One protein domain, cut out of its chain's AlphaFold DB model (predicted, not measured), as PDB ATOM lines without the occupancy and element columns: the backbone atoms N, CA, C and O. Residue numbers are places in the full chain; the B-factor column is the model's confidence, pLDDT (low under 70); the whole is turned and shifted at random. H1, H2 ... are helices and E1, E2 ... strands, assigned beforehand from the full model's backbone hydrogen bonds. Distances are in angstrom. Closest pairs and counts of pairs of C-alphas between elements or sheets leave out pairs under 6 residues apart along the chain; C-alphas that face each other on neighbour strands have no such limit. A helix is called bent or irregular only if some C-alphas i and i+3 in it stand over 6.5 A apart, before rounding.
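AT A GLANCE: This is residues 1 to 136 and 197 to 202 of the 211 residues of the protein "Putative membrane protein" of Proteus mirabilis (UniProt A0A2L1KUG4). Two sheets sit side by side along the longest axis, a strongly twisted one of five strands and a smaller one of three, their edge strands E3 and E2 coming together near the middle. H2 covers the small sheet at one end of the domain; H3 lies off the large sheet at the other end, and H1 only grazes the large sheet. The printed part has 142 residues, running E1 H1 E2 H2 E3 E4 E5 E6 H3 E7 E8; the class is mixed, helices and strands, with 69 residues, under half, in named elements. The sheets run E1 E5 E6 E7 E3, mixed, and E2 E4 E8, antiparallel. The whole is compact, with a radius of gyration of the C-alphas of 14.9 A and spans of 43 by 32 by 28 A.

HOW THE PARTS SIT: Start at E1, residues 2 to 7, antiparallel to E5, residues 73 to 79; look for N 6 and O 76 at 2.9 A. E5 is parallel to E6, residues 94 to 99, with N 97 and O 75 at 2.8 A. E6 is antiparallel to E7, residues 119 to 124, with N 98 and O 121 at 2.8 A. E7 is antiparallel to E3, residues 47 to 49, with N 122 and O 49 at 2.7 A. H1, residues 10 to 16, only grazes this sheet; its closest C-alpha to E5 is Ile 13, 7.5 A from that of His 74. It is irregular, with C-alphas 11 and 14 7.3 A apart. E2, residues 19 to 23, comes closest to E3 at the C-alphas of His 21 and Phe 49, 4.8 A apart. E2 is antiparallel to E4, residues 64 to 70, with N 21 and O 66 at 2.9 A; E4 is antiparallel to E8, residues 131 to 136, with N 69 and O 132 at 2.8 A. H2, residues 25 to 34, is on this sheet at a height of 9.6 A, over E4 and along the strands at 15 degrees on the local plane; their closest C-alphas, Ile 25 and Ile 64, are 6.2 A apart. H3, residues 111 to 116, is on neither sheet. Every O i to N i+4 pair is within hydrogen-bond range in H2, against 0 of 3 in H1 and 0 of 2 in H3; for O i to N i+3 the counts are 3 of 4 and 3 of 3.

IN THESE COORDINATES: Find C-alpha 2 at (17.640, -38.947, 19.202), where E1 begins its 14.1 A. H2 runs 14.3 A from C-alpha 25 at (-13.090, -43.247, 10.165). E4 and E5 measure 19.4 A and 19.2 A. E8 ends at C-alpha 136, (-8.668, -37.613, 2.231).

THE WHOLE: Residues 137 to 196 are not printed, and C-alphas 136 and 197 are 9.6 A apart. Residues 200 to 201 pair antiparallel with 131 to 132 of E8. Long links join H2 to E3, E3 to E4, E5 to E6 and E6 to H3. The mean pLDDT of the printed part is 82.0, with 27 residues under 70, among them 39 to 44, 54 to 62 and 80 to 86.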
ATOM      1  N   MET A   1      17.533 -42.923  21.849       64.25
ATOM      2  CA  MET A   1      17.611 -41.474  22.081       64.25
ATOM      3  C   MET A   1      17.851 -40.847  20.721       64.25
ATOM      4  O   MET A   1      18.592 -41.467  19.964       64.25
ATOM      5  N   ILE A   2      17.218 -39.717  20.382       66.75
ATOM      6  CA  ILE A   2      17.640 -38.947  19.202       66.75
ATOM      7  C   ILE A   2      19.081 -38.512  19.465       66.75
ATOM      8  O   ILE A   2      19.348 -37.853  20.467       66.75
ATOM      9  N   THR A   3      20.005 -38.969  18.628       71.31
ATOM     10  CA  THR A   3      21.438 -38.716  18.800       71.31
ATOM     11  C   THR A   3      21.846 -37.442  18.091       71.31
ATOM     12  O   THR A   3      22.622 -36.667  18.646       71.31
ATOM     13  N   LYS A   4      21.281 -37.194  16.903       83.19
ATOM     14  CA  LYS A   4      21.499 -35.974  16.127       83.19
ATOM     15  C   LYS A   4      20.291 -35.585  15.292       83.19
ATOM     16  O   LYS A   4      19.472 -36.421  14.900       83.19
ATOM     17  N   ILE A   5      20.229 -34.287  15.015       87.62
ATOM     18  CA  ILE A   5      19.188 -33.639  14.231       87.62
ATOM     19  C   ILE A   5      19.868 -32.809  13.149       87.62
ATOM     20  O   ILE A   5      20.817 -32.082  13.424       87.62
ATOM     21  N   TYR A   6      19.374 -32.922  11.922       89.69
ATOM     22  CA  TYR A   6      19.864 -32.155  10.783       89.69
ATOM     23  C   TYR A   6      18.694 -31.524  10.039       89.69
ATOM     24  O   TYR A   6      17.604 -32.093   9.999       89.69
ATOM     25  N   ALA A   7      18.916 -30.380   9.399       91.00
ATOM     26  CA  ALA A   7      17.962 -29.877   8.418       91.00
ATOM     27  C   ALA A   7      17.857 -30.856   7.238       91.00
ATOM     28  O   ALA A   7      18.851 -31.466   6.825       91.00
ATOM     29  N   VAL A   8      16.655 -31.003   6.682       90.62
ATOM     30  CA  VAL A   8      16.496 -31.658   5.381       90.62
ATOM     31  C   VAL A   8      17.119 -30.756   4.307       90.62
ATOM     32  O   VAL A   8      16.753 -29.582   4.238       90.62
ATOM     33  N   PRO A   9      18.020 -31.264   3.443       88.81
ATOM     34  CA  PRO A   9      18.551 -30.480   2.331       88.81
ATOM     35  C   PRO A   9      17.427 -29.975   1.419       88.81
ATOM     36  O   PRO A   9      16.549 -30.756   1.049       88.81
ATOM     37  N   GLU A  10      17.473 -28.710   0.991       87.50
ATOM     38  CA  GLU A  10      16.400 -28.084   0.195       87.50
ATOM     39  C   GLU A  10      16.036 -28.892  -1.060       87.50
ATOM     40  O   GLU A  10      14.864 -29.109  -1.352       87.50
ATOM     41  N   ILE A  11      17.033 -29.450  -1.753       86.44
ATOM     42  CA  ILE A  11      16.842 -30.291  -2.949       86.44
ATOM     43  C   ILE A  11      16.065 -31.598  -2.680       86.44
ATOM     44  O   ILE A  11      15.659 -32.286  -3.615       86.44
ATOM     45  N   LYS A  12      15.886 -31.973  -1.410       88.62
ATOM     46  CA  LYS A  12      15.166 -33.173  -0.960       88.62
ATOM     47  C   LYS A  12      13.872 -32.857  -0.216       88.62
ATOM     48  O   LYS A  12      13.171 -33.791   0.167       88.62
ATOM     49  N   ILE A  13      13.524 -31.582  -0.027       88.62
ATOM     50  CA  ILE A  13      12.336 -31.184   0.740       88.62
ATOM     51  C   ILE A  13      11.039 -31.725   0.128       88.62
ATOM     52  O   ILE A  13      10.113 -32.100   0.841       88.62
ATOM     53  N   ASN A  14      11.004 -31.848  -1.201       89.12
ATOM     54  CA  ASN A  14       9.871 -32.374  -1.957       89.12
ATOM     55  C   ASN A  14       9.515 -33.824  -1.590       89.12
ATOM     56  O   ASN A  14       8.359 -34.214  -1.717       89.12
ATOM     57  N   LEU A  15      10.471 -34.609  -1.083       87.94
ATOM     58  CA  LEU A  15      10.211 -35.964  -0.588       87.94
ATOM     59  C   LEU A  15       9.304 -35.976   0.646       87.94
ATOM     60  O   LEU A  15       8.685 -36.995   0.935       87.94
ATOM     61  N   PHE A  16       9.226 -34.855   1.363       91.19
ATOM     62  CA  PHE A  16       8.420 -34.688   2.568       91.19
ATOM     63  C   PHE A  16       7.254 -33.715   2.366       91.19
ATOM     64  O   PHE A  16       6.613 -33.325   3.340       91.19
ATOM     65  N   GLU A  17       6.969 -33.317   1.119       90.12
ATOM     66  CA  GLU A  17       5.906 -32.352   0.820       90.12
ATOM     67  C   GLU A  17       4.532 -32.866   1.260       90.12
ATOM     68  O   GLU A  17       3.710 -32.091   1.754       90.12
ATOM     69  N   LYS A  18       4.291 -34.168   1.085       93.38
ATOM     70  CA  LYS A  18       3.057 -34.828   1.500       93.38
ATOM     71  C   LYS A  18       3.291 -35.662   2.746       93.38
ATOM     72  O   LYS A  18       4.211 -36.476   2.815       93.38
ATOM     73  N   LEU A  19       2.404 -35.467   3.709       94.75
ATOM     74  CA  LEU A  19       2.359 -36.188   4.965       94.75
ATOM     75  C   LEU A  19       1.031 -36.923   5.070       94.75
ATOM     76  O   LEU A  19      -0.040 -36.348   4.890       94.75
ATOM     77  N   TYR A  20       1.119 -38.202   5.389       92.94
ATOM     78  CA  TYR A  20      -0.005 -39.113   5.452       92.94
ATOM     79  C   TYR A  20      -0.243 -39.550   6.886       92.94
ATOM     80  O   TYR A  20       0.616 -40.194   7.484       92.94
ATOM     81  N   HIS A  21      -1.418 -39.234   7.415       91.50
ATOM     82  CA  HIS A  21      -1.855 -39.697   8.724       91.50
ATOM     83  C   HIS A  21      -2.910 -40.792   8.552       91.50
ATOM     84  O   HIS A  21      -4.043 -40.531   8.137       91.50
ATOM     85  N   TRP A  22      -2.511 -42.032   8.821       87.62
ATOM     86  CA  TRP A  22      -3.386 -43.199   8.774       87.62
ATOM     87  C   TRP A  22      -4.195 -43.304  10.062       87.62
ATOM     88  O   TRP A  22      -3.630 -43.266  11.151       87.62
ATOM     89  N   THR A  23      -5.517 -43.433   9.949       86.38
ATOM     90  CA  THR A  23      -6.393 -43.449  11.125       86.38
ATOM     91  C   THR A  23      -7.713 -44.198  10.876       86.38
ATOM     92  O   THR A  23      -7.949 -44.771   9.805       86.38
ATOM     93  N   SER A  24      -8.578 -44.244  11.891       84.88
ATOM     94  CA  SER A  24      -9.939 -44.789  11.785       84.88
ATOM     95  C   SER A  24     -10.915 -43.749  11.224       84.88
ATOM     96  O   SER A  24     -10.696 -42.549  11.376       84.88
ATOM     97  N   ILE A  25     -12.049 -44.177  10.654       85.88
ATOM     98  CA  ILE A  25     -13.090 -43.247  10.165       85.88
ATOM     99  C   ILE A  25     -13.575 -42.303  11.281       85.88
ATOM    100  O   ILE A  25     -13.748 -41.107  11.062       85.88
ATOM    101  N   LYS A  26     -13.767 -42.825  12.501       86.12
ATOM    102  CA  LYS A  26     -14.231 -42.027  13.648       86.12
ATOM    103  C   LYS A  26     -13.203 -40.981  14.072       86.12
ATOM    104  O   LYS A  26     -13.576 -39.854  14.388       86.12
ATOM    105  N   SER A  27     -11.926 -41.355  14.076       87.00
ATOM    106  CA  SER A  27     -10.832 -40.430  14.368       87.00
ATOM    107  C   SER A  27     -10.710 -39.368  13.280       87.00
ATOM    108  O   SER A  27     -10.640 -38.197  13.612       87.00
ATOM    109  N   ALA A  28     -10.797 -39.742  12.000       90.44
ATOM    110  CA  ALA A  28     -10.778 -38.787  10.896       90.44
ATOM    111  C   ALA A  28     -11.892 -37.738  11.002       90.44
ATOM    112  O   ALA A  28     -11.613 -36.552  10.885       90.44
ATOM    113  N   ILE A  29     -13.132 -38.153  11.281       91.06
ATOM    114  CA  ILE A  29     -14.250 -37.222  11.502       91.06
ATOM    115  C   ILE A  29     -13.929 -36.254  12.638       91.06
ATOM    116  O   ILE A  29     -14.047 -35.050  12.459       91.06
ATOM    117  N   SER A  30     -13.483 -36.779  13.779       90.69
ATOM    118  CA  SER A  30     -13.163 -35.962  14.948       90.69
ATOM    119  C   SER A  30     -12.012 -34.978  14.658       90.69
ATOM    120  O   SER A  30     -12.091 -33.808  15.036       90.69
ATOM    121  N   ILE A  31     -10.981 -35.400  13.914       92.56
ATOM    122  CA  ILE A  31      -9.860 -34.542  13.496       92.56
ATOM    123  C   ILE A  31     -10.362 -33.422  12.585       92.56
ATOM    124  O   ILE A  31     -10.025 -32.261  12.793       92.56
ATOM    125  N   LEU A  32     -11.186 -33.755  11.591       93.75
ATOM    126  CA  LEU A  32     -11.720 -32.784  10.638       93.75
ATOM    127  C   LEU A  32     -12.715 -31.805  11.282       93.75
ATOM    128  O   LEU A  32     -12.746 -30.644  10.895       93.75
ATOM    129  N   GLU A  33     -13.516 -32.249  12.254       92.88
ATOM    130  CA  GLU A  33     -14.453 -31.388  12.994       92.88
ATOM    131  C   GLU A  33     -13.741 -30.427  13.948       92.88
ATOM    132  O   GLU A  33     -14.173 -29.288  14.108       92.88
ATOM    133  N   SER A  34     -12.670 -30.891  14.597       91.38
ATOM    134  CA  SER A  34     -11.918 -30.098  15.577       91.38
ATOM    135  C   SER A  34     -10.770 -29.288  14.973       91.38
ATOM    136  O   SER A  34     -10.197 -28.455  15.670       91.38
ATOM    137  N   GLU A  35     -10.407 -29.555  13.714       92.38
ATOM    138  CA  GLU A  35      -9.207 -29.018  13.058       92.38
ATOM    139  C   GLU A  35      -7.929 -29.265  13.899       92.38
ATOM    140  O   GLU A  35      -6.976 -28.476  13.906       92.38
ATOM    141  N   ASN A  36      -7.911 -30.388  14.633       90.12
ATOM    142  CA  ASN A  36      -6.836 -30.803  15.529       90.12
ATOM    143  C   ASN A  36      -6.505 -32.285  15.319       90.12
ATOM    144  O   ASN A  36      -7.384 -33.142  15.346       90.12
ATOM    145  N   ILE A  37      -5.221 -32.602  15.148       88.44
ATOM    146  CA  ILE A  37      -4.753 -33.983  14.950       88.44
ATOM    147  C   ILE A  37      -5.027 -34.872  16.183       88.44
ATOM    148  O   ILE A  37      -5.244 -36.073  16.039       88.44
ATOM    149  N   TYR A  38      -5.094 -34.294  17.386       80.50
ATOM    150  CA  TYR A  38      -5.346 -34.998  18.649       80.50
ATOM    151  C   TYR A  38      -6.804 -34.937  19.092       80.50
ATOM    152  O   TYR A  38      -7.138 -34.451  20.173       80.50
ATOM    153  N   SER A  39      -7.713 -35.406  18.253       62.50
ATOM    154  CA  SER A  39      -9.130 -35.139  18.487       62.50
ATOM    155  C   SER A  39      -9.842 -36.164  19.388       62.50
ATOM    156  O   SER A  39     -10.970 -35.926  19.801       62.50
ATOM    157  N   ASN A  40      -9.220 -37.303  19.730       55.41
ATOM    158  CA  ASN A  40      -9.871 -38.377  20.498       55.41
ATOM    159  C   ASN A  40      -8.905 -39.094  21.449       55.41
ATOM    160  O   ASN A  40      -8.306 -40.083  21.043       55.41
ATOM    161  N   LYS A  41      -8.813 -38.667  22.720       55.06
ATOM    162  CA  LYS A  41      -8.175 -39.400  23.850       55.06
ATOM    163  C   LYS A  41      -6.751 -39.925  23.623       55.06
ATOM    164  O   LYS A  41      -6.234 -40.666  24.458       55.06
ATOM    165  N   ASP A  42      -6.134 -39.557  22.512       56.34
ATOM    166  CA  ASP A  42      -4.804 -39.983  22.162       56.34
ATOM    167  C   ASP A  42      -3.870 -39.153  23.033       56.34
ATOM    168  O   ASP A  42      -3.551 -38.003  22.746       56.34
ATOM    169  N   VAL A  43      -3.481 -39.743  24.162       57.16
ATOM    170  CA  VAL A  43      -2.402 -39.261  25.037       57.16
ATOM    171  C   VAL A  43      -1.031 -39.409  24.366       57.16
ATOM    172  O   VAL A  43       0.008 -39.237  25.008       57.16
ATOM    173  N   GLY A  44      -1.022 -39.748  23.072       60.78
ATOM    174  CA  GLY A  44       0.145 -39.769  22.219       60.78
ATOM    175  C   GLY A  44       0.936 -38.477  22.372       60.78
ATOM    176  O   GLY A  44       0.443 -37.368  22.190       60.78
ATOM    177  N   ARG A  45       2.211 -38.622  22.708       75.94
ATOM    178  CA  ARG A  45       3.108 -37.486  22.946       75.94
ATOM    179  C   ARG A  45       3.512 -36.775  21.651       75.94
ATOM    180  O   ARG A  45       4.038 -35.668  21.691       75.94
ATOM    181  N   HIS A  46       3.241 -37.416  20.518       84.44
ATOM    182  CA  HIS A  46       3.382 -36.894  19.166       84.44
ATOM    183  C   HIS A  46       2.384 -37.583  18.216       84.44
ATOM    184  O   HIS A  46       1.908 -38.684  18.494       84.44
ATOM    185  N   ALA A  47       2.085 -36.940  17.091       87.69
ATOM    186  CA  ALA A  47       1.322 -37.511  15.994       87.69
ATOM    187  C   ALA A  47       2.271 -38.095  14.941       87.69
ATOM    188  O   ALA A  47       3.262 -37.466  14.557       87.69
ATOM    189  N   ASN A  48       1.951 -39.301  14.471       88.19
ATOM    190  CA  ASN A  48       2.746 -40.014  13.477       88.19
ATOM    191  C   ASN A  48       2.194 -39.778  12.070       88.19
ATOM    192  O   ASN A  48       0.986 -39.840  11.829       88.19
ATOM    193  N   PHE A  49       3.105 -39.533  11.140       91.75
ATOM    194  CA  PHE A  49       2.844 -39.324   9.727       91.75
ATOM    195  C   PHE A  49       3.807 -40.164   8.895       91.75
ATOM    196  O   PHE A  49       4.922 -40.474   9.307       91.75
ATOM    197  N   HIS A  50       3.418 -40.462   7.668       89.75
ATOM    198  CA  HIS A  50       4.268 -41.129   6.690       89.75
ATOM    199  C   HIS A  50       4.433 -40.262   5.452       89.75
ATOM    200  O   HIS A  50       3.603 -39.405   5.177       89.75
ATOM    201  N   ILE A  51       5.506 -40.486   4.700       88.81
ATOM    202  CA  ILE A  51       5.780 -39.746   3.453       88.81
ATOM    203  C   ILE A  51       5.551 -40.594   2.202       88.81
ATOM    204  O   ILE A  51       5.602 -40.098   1.084       88.81
ATOM    205  N   LYS A  52       5.320 -41.897   2.390       83.12
ATOM    206  CA  LYS A  52       5.035 -42.845   1.315       83.12
ATOM    207  C   LYS A  52       3.536 -43.081   1.231       83.12
ATOM    208  O   LYS A  52       2.884 -43.310   2.248       83.12
ATOM    209  N   ASP A  53       3.022 -43.091   0.007       70.06
ATOM    210  CA  ASP A  53       1.601 -43.301  -0.277       70.06
ATOM    211  C   ASP A  53       1.121 -44.687   0.183       70.06
ATOM    212  O   ASP A  53      -0.005 -44.836   0.660       70.06
ATOM    213  N   LYS A  54       1.974 -45.706   0.053       65.94
ATOM    214  CA  LYS A  54       1.685 -47.085   0.450       65.94
ATOM    215  C   LYS A  54       2.670 -47.533   1.513       65.94
ATOM    216  O   LYS A  54       3.876 -47.334   1.368       65.94
ATOM    217  N   ILE A  55       2.143 -48.173   2.548       63.50
ATOM    218  CA  ILE A  55       2.944 -48.872   3.543       63.50
ATOM    219  C   ILE A  55       2.423 -50.299   3.565       63.50
ATOM    220  O   ILE A  55       1.246 -50.517   3.840       63.50
ATOM    221  N   GLU A  56       3.277 -51.246   3.186       58.84
ATOM    222  CA  GLU A  56       2.893 -52.650   2.999       58.84
ATOM    223  C   GLU A  56       2.534 -53.342   4.327       58.84
ATOM    224  O   GLU A  56       1.775 -54.308   4.316       58.84
ATOM    225  N   ASP A  57       2.982 -52.779   5.455       54.97
ATOM    226  CA  ASP A  57       2.927 -53.412   6.778       54.97
ATOM    227  C   ASP A  57       1.986 -52.739   7.796       54.97
ATOM    228  O   ASP A  57       1.872 -53.228   8.921       54.97
ATOM    229  N   TYR A  58       1.305 -51.631   7.462       54.06
ATOM    230  CA  TYR A  58       0.422 -50.986   8.446       54.06
ATOM    231  C   TYR A  58      -0.927 -51.685   8.616       54.06
ATOM    232  O   TYR A  58      -1.540 -52.207   7.685       54.06
ATOM    233  N   GLU A  59      -1.342 -51.653   9.881       50.75
ATOM    234  CA  GLU A  59      -2.404 -52.398  10.536       50.75
ATOM    235  C   GLU A  59      -3.693 -52.536   9.725       50.75
ATOM    236  O   GLU A  59      -4.248 -51.574   9.193       50.75
ATOM    237  N   THR A  60      -4.263 -53.739   9.783       53.69
ATOM    238  CA  THR A  60      -5.585 -54.131   9.268       53.69
ATOM    239  C   THR A  60      -6.755 -53.217   9.672       53.69
ATOM    240  O   THR A  60      -7.865 -53.414   9.177       53.69
ATOM    241  N   ASN A  61      -6.525 -52.238  10.551       59.66
ATOM    242  CA  ASN A  61      -7.530 -51.389  11.182       59.66
ATOM    243  C   ASN A  61      -7.543 -49.939  10.664       59.66
ATOM    244  O   ASN A  61      -8.525 -49.237  10.908       59.66
ATOM    245  N   ALA A  62      -6.505 -49.477   9.955       65.75
ATOM    246  CA  ALA A  62      -6.502 -48.141   9.361       65.75
ATOM    247  C   ALA A  62      -7.378 -48.125   8.098       65.75
ATOM    248  O   ALA A  62      -7.107 -48.806   7.105       65.75
ATOM    249  N   GLN A  63      -8.462 -47.356   8.150       76.44
ATOM    250  CA  GLN A  63      -9.499 -47.339   7.112       76.44
ATOM    251  C   GLN A  63      -9.337 -46.156   6.157       76.44
ATOM    252  O   GLN A  63      -9.815 -46.195   5.024       76.44
ATOM    253  N   ILE A  64      -8.689 -45.092   6.625       85.00
ATOM    254  CA  ILE A  64      -8.648 -43.818   5.927       85.00
ATOM    255  C   ILE A  64      -7.324 -43.101   6.175       85.00
ATOM    256  O   ILE A  64      -6.719 -43.226   7.243       85.00
ATOM    257  N   ARG A  65      -6.878 -42.356   5.167       89.56
ATOM    258  CA  ARG A  65      -5.661 -41.555   5.181       89.56
ATOM    259  C   ARG A  65      -6.031 -40.088   5.065       89.56
ATOM    260  O   ARG A  65      -6.654 -39.685   4.086       89.56
ATOM    261  N   LEU A  66      -5.601 -39.288   6.028       93.19
ATOM    262  CA  LEU A  66      -5.641 -37.836   5.923       93.19
ATOM    263  C   LEU A  66      -4.325 -37.347   5.308       93.19
ATOM    264  O   LEU A  66      -3.249 -37.828   5.676       93.19
ATOM    265  N   ILE A  67      -4.414 -36.426   4.352       95.50
ATOM    266  CA  ILE A  67      -3.274 -35.896   3.603       95.50
ATOM    267  C   ILE A  67      -3.024 -34.462   4.046       95.50
ATOM    268  O   ILE A  67      -3.932 -33.630   4.028       95.50
ATOM    269  N   PHE A  68      -1.778 -34.167   4.391       96.62
ATOM    270  CA  PHE A  68      -1.339 -32.849   4.819       96.62
ATOM    271  C   PHE A  68      -0.096 -32.405   4.055       96.62
ATOM    272  O   PHE A  68       0.684 -33.223   3.566       96.62
ATOM    273  N   LYS A  69       0.103 -31.092   4.007       96.12
ATOM    274  CA  LYS A  69       1.360 -30.433   3.664       96.12
ATOM    275  C   LYS A  69       1.877 -29.715   4.900       96.12
ATOM    276  O   LYS A  69       1.084 -29.166   5.652       96.12
ATOM    277  N   PHE A  70       3.185 -29.676   5.106       95.19
ATOM    278  CA  PHE A  70       3.769 -28.904   6.199       95.19
ATOM    279  C   PHE A  70       4.486 -27.663   5.667       95.19
ATOM    280  O   PHE A  70       5.218 -27.739   4.685       95.19
ATOM    281  N   LYS A  71       4.231 -26.504   6.284       91.88
ATOM    282  CA  LYS A  71       4.875 -25.219   5.951       91.88
ATOM    283  C   LYS A  71       6.011 -24.835   6.910       91.88
ATOM    284  O   LYS A  71       6.607 -23.777   6.731       91.88
ATOM    285  N   GLY A  72       6.266 -25.640   7.940       90.75
ATOM    286  CA  GLY A  72       7.334 -25.399   8.907       90.75
ATOM    287  C   GLY A  72       8.670 -26.012   8.491       90.75
ATOM    288  O   GLY A  72       8.932 -26.265   7.315       90.75
ATOM    289  N   ILE A  73       9.528 -26.255   9.480       92.38
ATOM    290  CA  ILE A  73      10.889 -26.744   9.253       92.38
ATOM    291  C   ILE A  73      10.898 -28.274   9.238       92.38
ATOM    292  O   ILE A  73      10.421 -28.927  10.163       92.38
ATOM    293  N   HIS A  74      11.485 -28.863   8.202       93.25
ATOM    294  CA  HIS A  74      11.680 -30.306   8.120       93.25
ATOM    295  C   HIS A  74      13.066 -30.681   8.640       93.25
ATOM    296  O   HIS A  74      14.085 -30.198   8.137       93.25
ATOM    297  N   LYS A  75      13.108 -31.571   9.631       92.12
ATOM    298  CA  LYS A  75      14.347 -32.040  10.252       92.12
ATOM    299  C   LYS A  75      14.467 -33.555  10.123       92.12
ATOM    300  O   LYS A  75      13.493 -34.275  10.306       92.12
ATOM    301  N   LEU A  76      15.660 -34.050   9.822       90.25
ATOM    302  CA  LEU A  76      16.011 -35.460   9.953       90.25
ATOM    303  C   LEU A  76      16.443 -35.716  11.394       90.25
ATOM    304  O   LEU A  76      17.295 -34.993  11.908       90.25
ATOM    305  N   ALA A  77      15.892 -36.745  12.027       88.31
ATOM    306  CA  ALA A  77      16.293 -37.180  13.357       88.31
ATOM    307  C   ALA A  77      16.796 -38.625  13.297       88.31
ATOM    308  O   ALA A  77      16.094 -39.524  12.828       88.31
ATOM    309  N   PHE A  78      18.019 -38.832  13.780       85.31
ATOM    310  CA  PHE A  78      18.690 -40.128  13.803       85.31
ATOM    311  C   PHE A  78      18.667 -40.704  15.222       85.31
ATOM    312  O   PHE A  78      18.832 -39.967  16.197       85.31
ATOM    313  N   GLY A  79      18.455 -42.017  15.350       73.81
ATOM    314  CA  GLY A  79      18.567 -42.734  16.624       73.81
ATOM    315  C   GLY A  79      17.504 -43.813  16.861       73.81
ATOM    316  O   GLY A  79      16.534 -43.949  16.126       73.81
ATOM    317  N   ASN A  80      17.685 -44.576  17.945       59.16
ATOM    318  CA  ASN A  80      16.935 -45.812  18.232       59.16
ATOM    319  C   ASN A  80      15.567 -45.648  18.922       59.16
ATOM    320  O   ASN A  80      15.008 -46.643  19.369       59.16
ATOM    321  N   THR A  81      15.033 -44.442  19.130       56.28
ATOM    322  CA  THR A  81      13.868 -44.290  20.029       56.28
ATOM    323  C   THR A  81      12.614 -43.818  19.334       56.28
ATOM    324  O   THR A  81      12.433 -42.631  19.078       56.28
ATOM    325  N   PHE A  82      11.747 -44.802  19.160       56.12
ATOM    326  CA  PHE A  82      10.355 -44.761  18.752       56.12
ATOM    327  C   PHE A  82       9.409 -44.158  19.813       56.12
ATOM    328  O   PHE A  82       8.264 -43.872  19.495       56.12
ATOM    329  N   ASP A  83       9.918 -43.897  21.028       56.88
ATOM    330  CA  ASP A  83       9.143 -43.497  22.215       56.88
ATOM    331  C   ASP A  83       9.653 -42.203  22.891       56.88
ATOM    332  O   ASP A  83       9.616 -42.078  24.121       56.88
ATOM    333  N   GLN A  84      10.208 -41.235  22.146       61.31
ATOM    334  CA  GLN A  84      10.685 -40.002  22.790       61.31
ATOM    335  C   GLN A  84       9.510 -39.156  23.311       61.31
ATOM    336  O   GLN A  84       8.701 -38.685  22.511       61.31
ATOM    337  N   PRO A  85       9.415 -38.920  24.638       58.19
ATOM    338  CA  PRO A  85       8.250 -38.272  25.222       58.19
ATOM    339  C   PRO A  85       8.111 -36.793  24.894       58.19
ATOM    340  O   PRO A  85       7.023 -36.236  24.988       58.19
ATOM    341  N   LEU A  86       9.241 -36.149  24.635       68.38
ATOM    342  CA  LEU A  86       9.364 -34.708  24.563       68.38
ATOM    343  C   LEU A  86       9.975 -34.340  23.218       68.38
ATOM    344  O   LEU A  86      10.816 -35.095  22.713       68.38
ATOM    345  N   PRO A  87       9.578 -33.192  22.652       72.19
ATOM    346  CA  PRO A  87      10.262 -32.665  21.492       72.19
ATOM    347  C   PRO A  87      11.735 -32.395  21.834       72.19
ATOM    348  O   PRO A  87      12.058 -32.070  22.984       72.19
ATOM    349  N   PRO A  88      12.644 -32.493  20.853       73.06
ATOM    350  CA  PRO A  88      14.009 -32.022  21.023       73.06
ATOM    351  C   PRO A  88      14.049 -30.546  21.448       73.06
ATOM    352  O   PRO A  88      13.145 -29.794  21.079       73.06
ATOM    353  N   PRO A  89      15.103 -30.088  22.150       67.19
ATOM    354  CA  PRO A  89      15.225 -28.694  22.596       67.19
ATOM    355  C   PRO A  89      15.075 -27.666  21.461       67.19
ATOM    356  O   PRO A  89      14.559 -26.574  21.666       67.19
ATOM    357  N   GLU A  90      15.472 -28.043  20.245       66.44
ATOM    358  CA  GLU A  90      15.419 -27.228  19.027       66.44
ATOM    359  C   GLU A  90      14.072 -27.354  18.283       66.44
ATOM    360  O   GLU A  90      14.027 -27.455  17.055       66.44
ATOM    361  N   PHE A  91      12.957 -27.415  19.013       70.31
ATOM    362  CA  PHE A  91      11.637 -27.775  18.479       70.31
ATOM    363  C   PHE A  91      11.071 -26.826  17.405       70.31
ATOM    364  O   PHE A  91      10.174 -27.237  16.675       70.31
ATOM    365  N   GLU A  92      11.584 -25.593  17.304       72.56
ATOM    366  CA  GLU A  92      11.211 -24.504  16.375       72.56
ATOM    367  C   GLU A  92      10.250 -24.894  15.240       72.56
ATOM    368  O   GLU A  92      10.668 -25.130  14.108       72.56
ATOM    369  N   ASN A  93       8.955 -25.000  15.557       87.44
ATOM    370  CA  ASN A  93       7.894 -25.373  14.626       87.44
ATOM    371  C   ASN A  93       8.309 -26.423  13.568       87.44
ATOM    372  O   ASN A  93       8.228 -26.185  12.356       87.44
ATOM    373  N   SER A  94       8.845 -27.549  14.039       90.62
ATOM    374  CA  SER A  94       9.518 -28.538  13.201       90.62
ATOM    375  C   SER A  94       8.780 -29.872  13.148       90.62
ATOM    376  O   SER A  94       8.222 -30.334  14.143       90.62
ATOM    377  N   ILE A  95       8.863 -30.538  11.998       91.69
ATOM    378  CA  ILE A  95       8.552 -31.961  11.861       91.69
ATOM    379  C   ILE A  95       9.850 -32.768  11.856       91.69
ATOM    380  O   ILE A  95      10.828 -32.389  11.208       91.69
ATOM    381  N   PHE A  96       9.853 -33.893  12.570       91.44
ATOM    382  CA  PHE A  96      11.025 -34.760  12.691       91.44
ATOM    383  C   PHE A  96      10.821 -36.040  11.894       91.44
ATOM    384  O   PHE A  96       9.990 -36.880  12.228       91.44
ATOM    385  N   HIS A  97      11.592 -36.203  10.833       91.94
ATOM    386  CA  HIS A  97      11.636 -37.404  10.018       91.94
ATOM    387  C   HIS A  97      12.611 -38.390  10.648       91.94
ATOM    388  O   HIS A  97      13.824 -38.187  10.613       91.94
ATOM    389  N   LEU A  98      12.069 -39.444  11.245       88.75
ATOM    390  CA  LEU A  98      12.839 -40.479  11.913       88.75
ATOM    391  C   LEU A  98      13.507 -41.377  10.876       88.75
ATOM    392  O   LEU A  98      12.845 -42.011  10.046       88.75
ATOM    393  N   ILE A  99      14.831 -41.423  10.949       87.56
ATOM    394  CA  ILE A  99      15.681 -42.193  10.056       87.56
ATOM    395  C   ILE A  99      16.294 -43.363  10.831       87.56
ATOM    396  O   ILE A  99      16.889 -43.181  11.890       87.56
ATOM    397  N   THR A 100      16.150 -44.571  10.283       80.38
ATOM    398  CA  THR A 100      16.632 -45.833  10.888       80.38
ATOM    399  C   THR A 100      18.008 -46.271  10.384       80.38
ATOM    400  O   THR A 100      18.533 -47.287  10.830       80.38
ATOM    401  N   SER A 101      18.608 -45.529   9.451       72.88
ATOM    402  CA  SER A 101      19.979 -45.780   9.003       72.88
ATOM    403  C   SER A 101      21.005 -45.279  10.021       72.88
ATOM    404  O   SER A 101      20.749 -44.328  10.758       72.88
ATOM    405  N   ASP A 102      22.193 -45.883   9.998       69.38
ATOM    406  CA  ASP A 102      23.327 -45.461  10.818       69.38
ATOM    407  C   ASP A 102      23.729 -44.014  10.496       69.38
ATOM    408  O   ASP A 102      24.075 -43.680   9.359       69.38
ATOM    409  N   GLU A 103      23.677 -43.163  11.519       72.25
ATOM    410  CA  GLU A 103      24.045 -41.751  11.467       72.25
ATOM    411  C   GLU A 103      25.465 -41.548  10.925       72.25
ATOM    412  O   GLU A 103      25.710 -40.590  10.195       72.25
ATOM    413  N   VAL A 104      26.384 -42.477  11.220       71.19
ATOM    414  CA  VAL A 104      27.804 -42.415  10.824       71.19
ATOM    415  C   VAL A 104      27.974 -42.297   9.302       71.19
ATOM    416  O   VAL A 104      28.996 -41.807   8.827       71.19
ATOM    417  N   LYS A 105      26.975 -42.727   8.522       77.50
ATOM    418  CA  LYS A 105      27.010 -42.711   7.053       77.50
ATOM    419  C   LYS A 105      26.354 -41.478   6.425       77.50
ATOM    420  O   LYS A 105      26.423 -41.337   5.205       77.50
ATOM    421  N   TYR A 106      25.703 -40.613   7.205       83.50
ATOM    422  CA  TYR A 106      25.041 -39.417   6.686       83.50
ATOM    423  C   TYR A 106      25.963 -38.195   6.754       83.50
ATOM    424  O   TYR A 106      26.351 -37.765   7.837       83.50
ATOM    425  N   ASP A 107      26.259 -37.602   5.597       85.06
ATOM    426  CA  ASP A 107      26.917 -36.300   5.496       85.06
ATOM    427  C   ASP A 107      25.917 -35.287   4.911       85.06
ATOM    428  O   ASP A 107      25.538 -35.417   3.744       85.06
ATOM    429  N   PRO A 108      25.473 -34.268   5.676       81.44
ATOM    430  CA  PRO A 108      24.514 -33.277   5.187       81.44
ATOM    431  C   PRO A 108      25.036 -32.462   3.993       81.44
ATOM    432  O   PRO A 108      24.233 -31.888   3.258       81.44
ATOM    433  N   ASN A 109      26.353 -32.438   3.764       83.88
ATOM    434  CA  ASN A 109      26.968 -31.764   2.619       83.88
ATOM    435  C   ASN A 109      27.036 -32.656   1.371       83.88
ATOM    436  O   ASN A 109      27.313 -32.167   0.275       83.88
ATOM    437  N   ASN A 110      26.765 -33.957   1.508       85.25
ATOM    438  CA  ASN A 110      26.808 -34.919   0.419       85.25
ATOM    439  C   ASN A 110      25.419 -35.509   0.150       85.25
ATOM    440  O   ASN A 110      25.020 -36.529   0.702       85.25
ATOM    441  N   ILE A 111      24.700 -34.917  -0.804       80.81
ATOM    442  CA  ILE A 111      23.332 -35.317  -1.181       80.81
ATOM    443  C   ILE A 111      23.217 -36.813  -1.532       80.81
ATOM    444  O   ILE A 111      22.143 -37.401  -1.373       80.81
ATOM    445  N   SER A 112      24.296 -37.451  -2.001       82.31
ATOM    446  CA  SER A 112      24.275 -38.878  -2.339       82.31
ATOM    447  C   SER A 112      24.028 -39.783  -1.129       82.31
ATOM    448  O   SER A 112      23.396 -40.822  -1.292       82.31
ATOM    449  N   THR A 113      24.404 -39.384   0.094       80.62
ATOM    450  CA  THR A 113      24.137 -40.193   1.299       80.62
ATOM    451  C   THR A 113      22.647 -40.242   1.633       80.62
ATOM    452  O   THR A 113      22.186 -41.187   2.273       80.62
ATOM    453  N   PHE A 114      21.859 -39.274   1.145       81.19
ATOM    454  CA  PHE A 114      20.418 -39.206   1.378       81.19
ATOM    455  C   PHE A 114      19.663 -40.405   0.777       81.19
ATOM    456  O   PHE A 114      18.697 -40.884   1.361       81.19
ATOM    457  N   SER A 115      20.095 -40.922  -0.382       77.06
ATOM    458  CA  SER A 115      19.416 -42.050  -1.050       77.06
ATOM    459  C   SER A 115      19.516 -43.367  -0.276       77.06
ATOM    460  O   SER A 115      18.750 -44.290  -0.535       77.06
ATOM    461  N   THR A 116      20.445 -43.443   0.676       78.81
ATOM    462  CA  THR A 116      20.661 -44.617   1.530       78.81
ATOM    463  C   THR A 116      19.883 -44.551   2.843       78.81
ATOM    464  O   THR A 116      19.883 -45.515   3.608       78.81
ATOM    465  N   LEU A 117      19.217 -43.421   3.118       82.88
ATOM    466  CA  LEU A 117      18.469 -43.229   4.350       82.88
ATOM    467  C   LEU A 117      17.186 -44.049   4.324       82.88
ATOM    468  O   LEU A 117      16.369 -43.947   3.407       82.88
ATOM    469  N   ASN A 118      16.978 -44.815   5.388       84.00
ATOM    470  CA  ASN A 118      15.739 -45.547   5.574       84.00
ATOM    471  C   ASN A 118      14.791 -44.742   6.469       84.00
ATOM    472  O   ASN A 118      14.899 -44.769   7.699       84.00
ATOM    473  N   HIS A 119      13.886 -43.992   5.835       86.38
ATOM    474  CA  HIS A 119      12.802 -43.287   6.523       86.38
ATOM    475  C   HIS A 119      11.824 -44.285   7.138       86.38
ATOM    476  O   HIS A 119      11.370 -45.212   6.466       86.38
ATOM    477  N   TRP A 120      11.494 -44.059   8.405       84.94
ATOM    478  CA  TRP A 120      10.513 -44.857   9.125       84.94
ATOM    479  C   TRP A 120       9.178 -44.122   9.262       84.94
ATOM    480  O   TRP A 120       8.167 -44.548   8.701       84.94
ATOM    481  N   GLN A 121       9.178 -42.986   9.957       87.88
ATOM    482  CA  GLN A 121       7.998 -42.139  10.111       87.88
ATOM    483  C   GLN A 121       8.388 -40.679  10.331       87.88
ATOM    484  O   GLN A 121       9.542 -40.347  10.583       87.88
ATOM    485  N   SER A 122       7.414 -39.796  10.208       91.50
ATOM    486  CA  SER A 122       7.519 -38.375  10.497       91.50
ATOM    487  C   SER A 122       6.706 -38.079  11.748       91.50
ATOM    488  O   SER A 122       5.573 -38.530  11.873       91.50
ATOM    489  N   VAL A 123       7.286 -37.335  12.674       89.88
ATOM    490  CA  VAL A 123       6.727 -37.093  13.997       89.88
ATOM    491  C   VAL A 123       6.459 -35.609  14.166       89.88
ATOM    492  O   VAL A 123       7.349 -34.781  13.956       89.88
ATOM    493  N   VAL A 124       5.228 -35.286  14.554       89.38
ATOM    494  CA  VAL A 124       4.791 -33.922  14.844       89.38
ATOM    495  C   VAL A 124       4.391 -33.833  16.309       89.38
ATOM    496  O   VAL A 124       3.494 -34.547  16.751       89.38
ATOM    497  N   TYR A 125       5.047 -32.965  17.071       87.50
ATOM    498  CA  TYR A 125       4.752 -32.798  18.496       87.50
ATOM    499  C   TYR A 125       3.678 -31.722  18.734       87.50
ATOM    500  O   TYR A 125       3.455 -30.861  17.873       87.50
ATOM    501  N   PRO A 126       3.044 -31.728  19.919       85.62
ATOM    502  CA  PRO A 126       2.279 -30.612  20.462       85.62
ATOM    503  C   PRO A 126       2.828 -29.218  20.137       85.62
ATOM    504  O   PRO A 126       4.025 -28.969  20.221       85.62
ATOM    505  N   ASN A 127       1.924 -28.293  19.835       82.44
ATOM    506  CA  ASN A 127       2.142 -26.899  19.453       82.44
ATOM    507  C   ASN A 127       2.844 -26.680  18.104       82.44
ATOM    508  O   ASN A 127       3.148 -25.537  17.761       82.44
ATOM    509  N   THR A 128       3.049 -27.732  17.306       87.94
ATOM    510  CA  THR A 128       3.438 -27.561  15.901       87.94
ATOM    511  C   THR A 128       2.299 -26.904  15.111       87.94
ATOM    512  O   THR A 128       1.125 -27.241  15.278       87.94
ATOM    513  N   ARG A 129       2.657 -25.972  14.230       89.56
ATOM    514  CA  ARG A 129       1.793 -25.158  13.369       89.56
ATOM    515  C   ARG A 129       2.197 -25.281  11.904       89.56
ATOM    516  O   ARG A 129       3.343 -25.584  11.585       89.56
ATOM    517  N   GLY A 130       1.282 -24.972  10.996       91.88
ATOM    518  CA  GLY A 130       1.537 -25.017   9.555       91.88
ATOM    519  C   GLY A 130       1.309 -26.385   8.908       91.88
ATOM    520  O   GLY A 130       1.773 -26.595   7.788       91.88
ATOM    521  N   LEU A 131       0.605 -27.305   9.578       94.88
ATOM    522  CA  LEU A 131       0.028 -28.483   8.926       94.88
ATOM    523  C   LEU A 131      -1.202 -28.051   8.134       94.88
ATOM    524  O   LEU A 131      -2.233 -27.737   8.705       94.88
ATOM    525  N   ILE A 132      -1.103 -28.027   6.817       96.75
ATOM    526  CA  ILE A 132      -2.188 -27.651   5.919       96.75
ATOM    527  C   ILE A 132      -2.874 -28.914   5.428       96.75
ATOM    528  O   ILE A 132      -2.238 -29.758   4.797       96.75
ATOM    529  N   PHE A 133      -4.167 -29.048   5.690       97.00
ATOM    530  CA  PHE A 133      -4.937 -30.182   5.203       97.00
ATOM    531  C   PHE A 133      -5.134 -30.099   3.687       97.00
ATOM    532  O   PHE A 133      -5.410 -29.036   3.133       97.00
ATOM    533  N   GLN A 134      -4.945 -31.220   2.995       96.75
ATOM    534  CA  GLN A 134      -4.978 -31.299   1.531       96.75
ATOM    535  C   GLN A 134      -6.095 -32.203   1.011       96.75
ATOM    536  O   GLN A 134      -6.551 -32.011  -0.117       96.75
ATOM    537  N   GLY A 135      -6.543 -33.165   1.818       95.31
ATOM    538  CA  GLY A 135      -7.652 -34.035   1.461       95.31
ATOM    539  C   GLY A 135      -7.617 -35.382   2.163       95.31
ATOM    540  O   GLY A 135      -6.822 -35.627   3.077       95.31
ATOM    541  N   VAL A 136      -8.490 -36.266   1.702       92.38
ATOM    542  CA  VAL A 136      -8.668 -37.613   2.231       92.38
ATOM    543  C   VAL A 136      -8.436 -38.641   1.132       92.38
ATOM    544  O   VAL A 136      -8.845 -38.457  -0.010       92.38
ATOM    545  N   LYS A 197     -10.401 -28.165   3.491       93.94
ATOM    546  CA  LYS A 197      -9.367 -28.064   2.461       93.94
ATOM    547  C   LYS A 197      -8.583 -26.757   2.566       93.94
ATOM    548  O   LYS A 197      -9.160 -25.682   2.699       93.94
ATOM    549  N   ASP A 198      -7.258 -26.884   2.528       93.94
ATOM    550  CA  ASP A 198      -6.278 -25.801   2.646       93.94
ATOM    551  C   ASP A 198      -6.277 -25.043   3.984       93.94
ATOM    552  O   ASP A 198      -5.519 -24.081   4.148       93.94
ATOM    553  N   LYS A 199      -7.050 -25.499   4.978       95.00
ATOM    554  CA  LYS A 199      -6.965 -24.969   6.339       95.00
ATOM    555  C   LYS A 199      -5.734 -25.489   7.061       95.00
ATOM    556  O   LYS A 199      -5.285 -26.619   6.857       95.00
ATOM    557  N   GLU A 200      -5.210 -24.642   7.939       94.25
ATOM    558  CA  GLU A 200      -4.163 -25.016   8.877       94.25
ATOM    559  C   GLU A 200      -4.774 -25.738  10.077       94.25
ATOM    560  O   GLU A 200      -5.641 -25.203  10.761       94.25
ATOM    561  N   PHE A 201      -4.294 -26.947  10.328       92.69
ATOM    562  CA  PHE A 201      -4.653 -27.770  11.465       92.69
ATOM    563  C   PHE A 201      -3.664 -27.523  12.591       92.69
ATOM    564  O   PHE A 201      -2.457 -27.358  12.380       92.69
ATOM    565  N   THR A 202      -4.192 -27.531  13.806       86.00
ATOM    566  CA  THR A 202      -3.383 -27.401  15.009       86.00
ATOM    567  C   THR A 202      -2.986 -28.769  15.541       86.00
ATOM    568  O   THR A 202      -3.622 -29.793  15.277       86.00
TER     569      THR A 202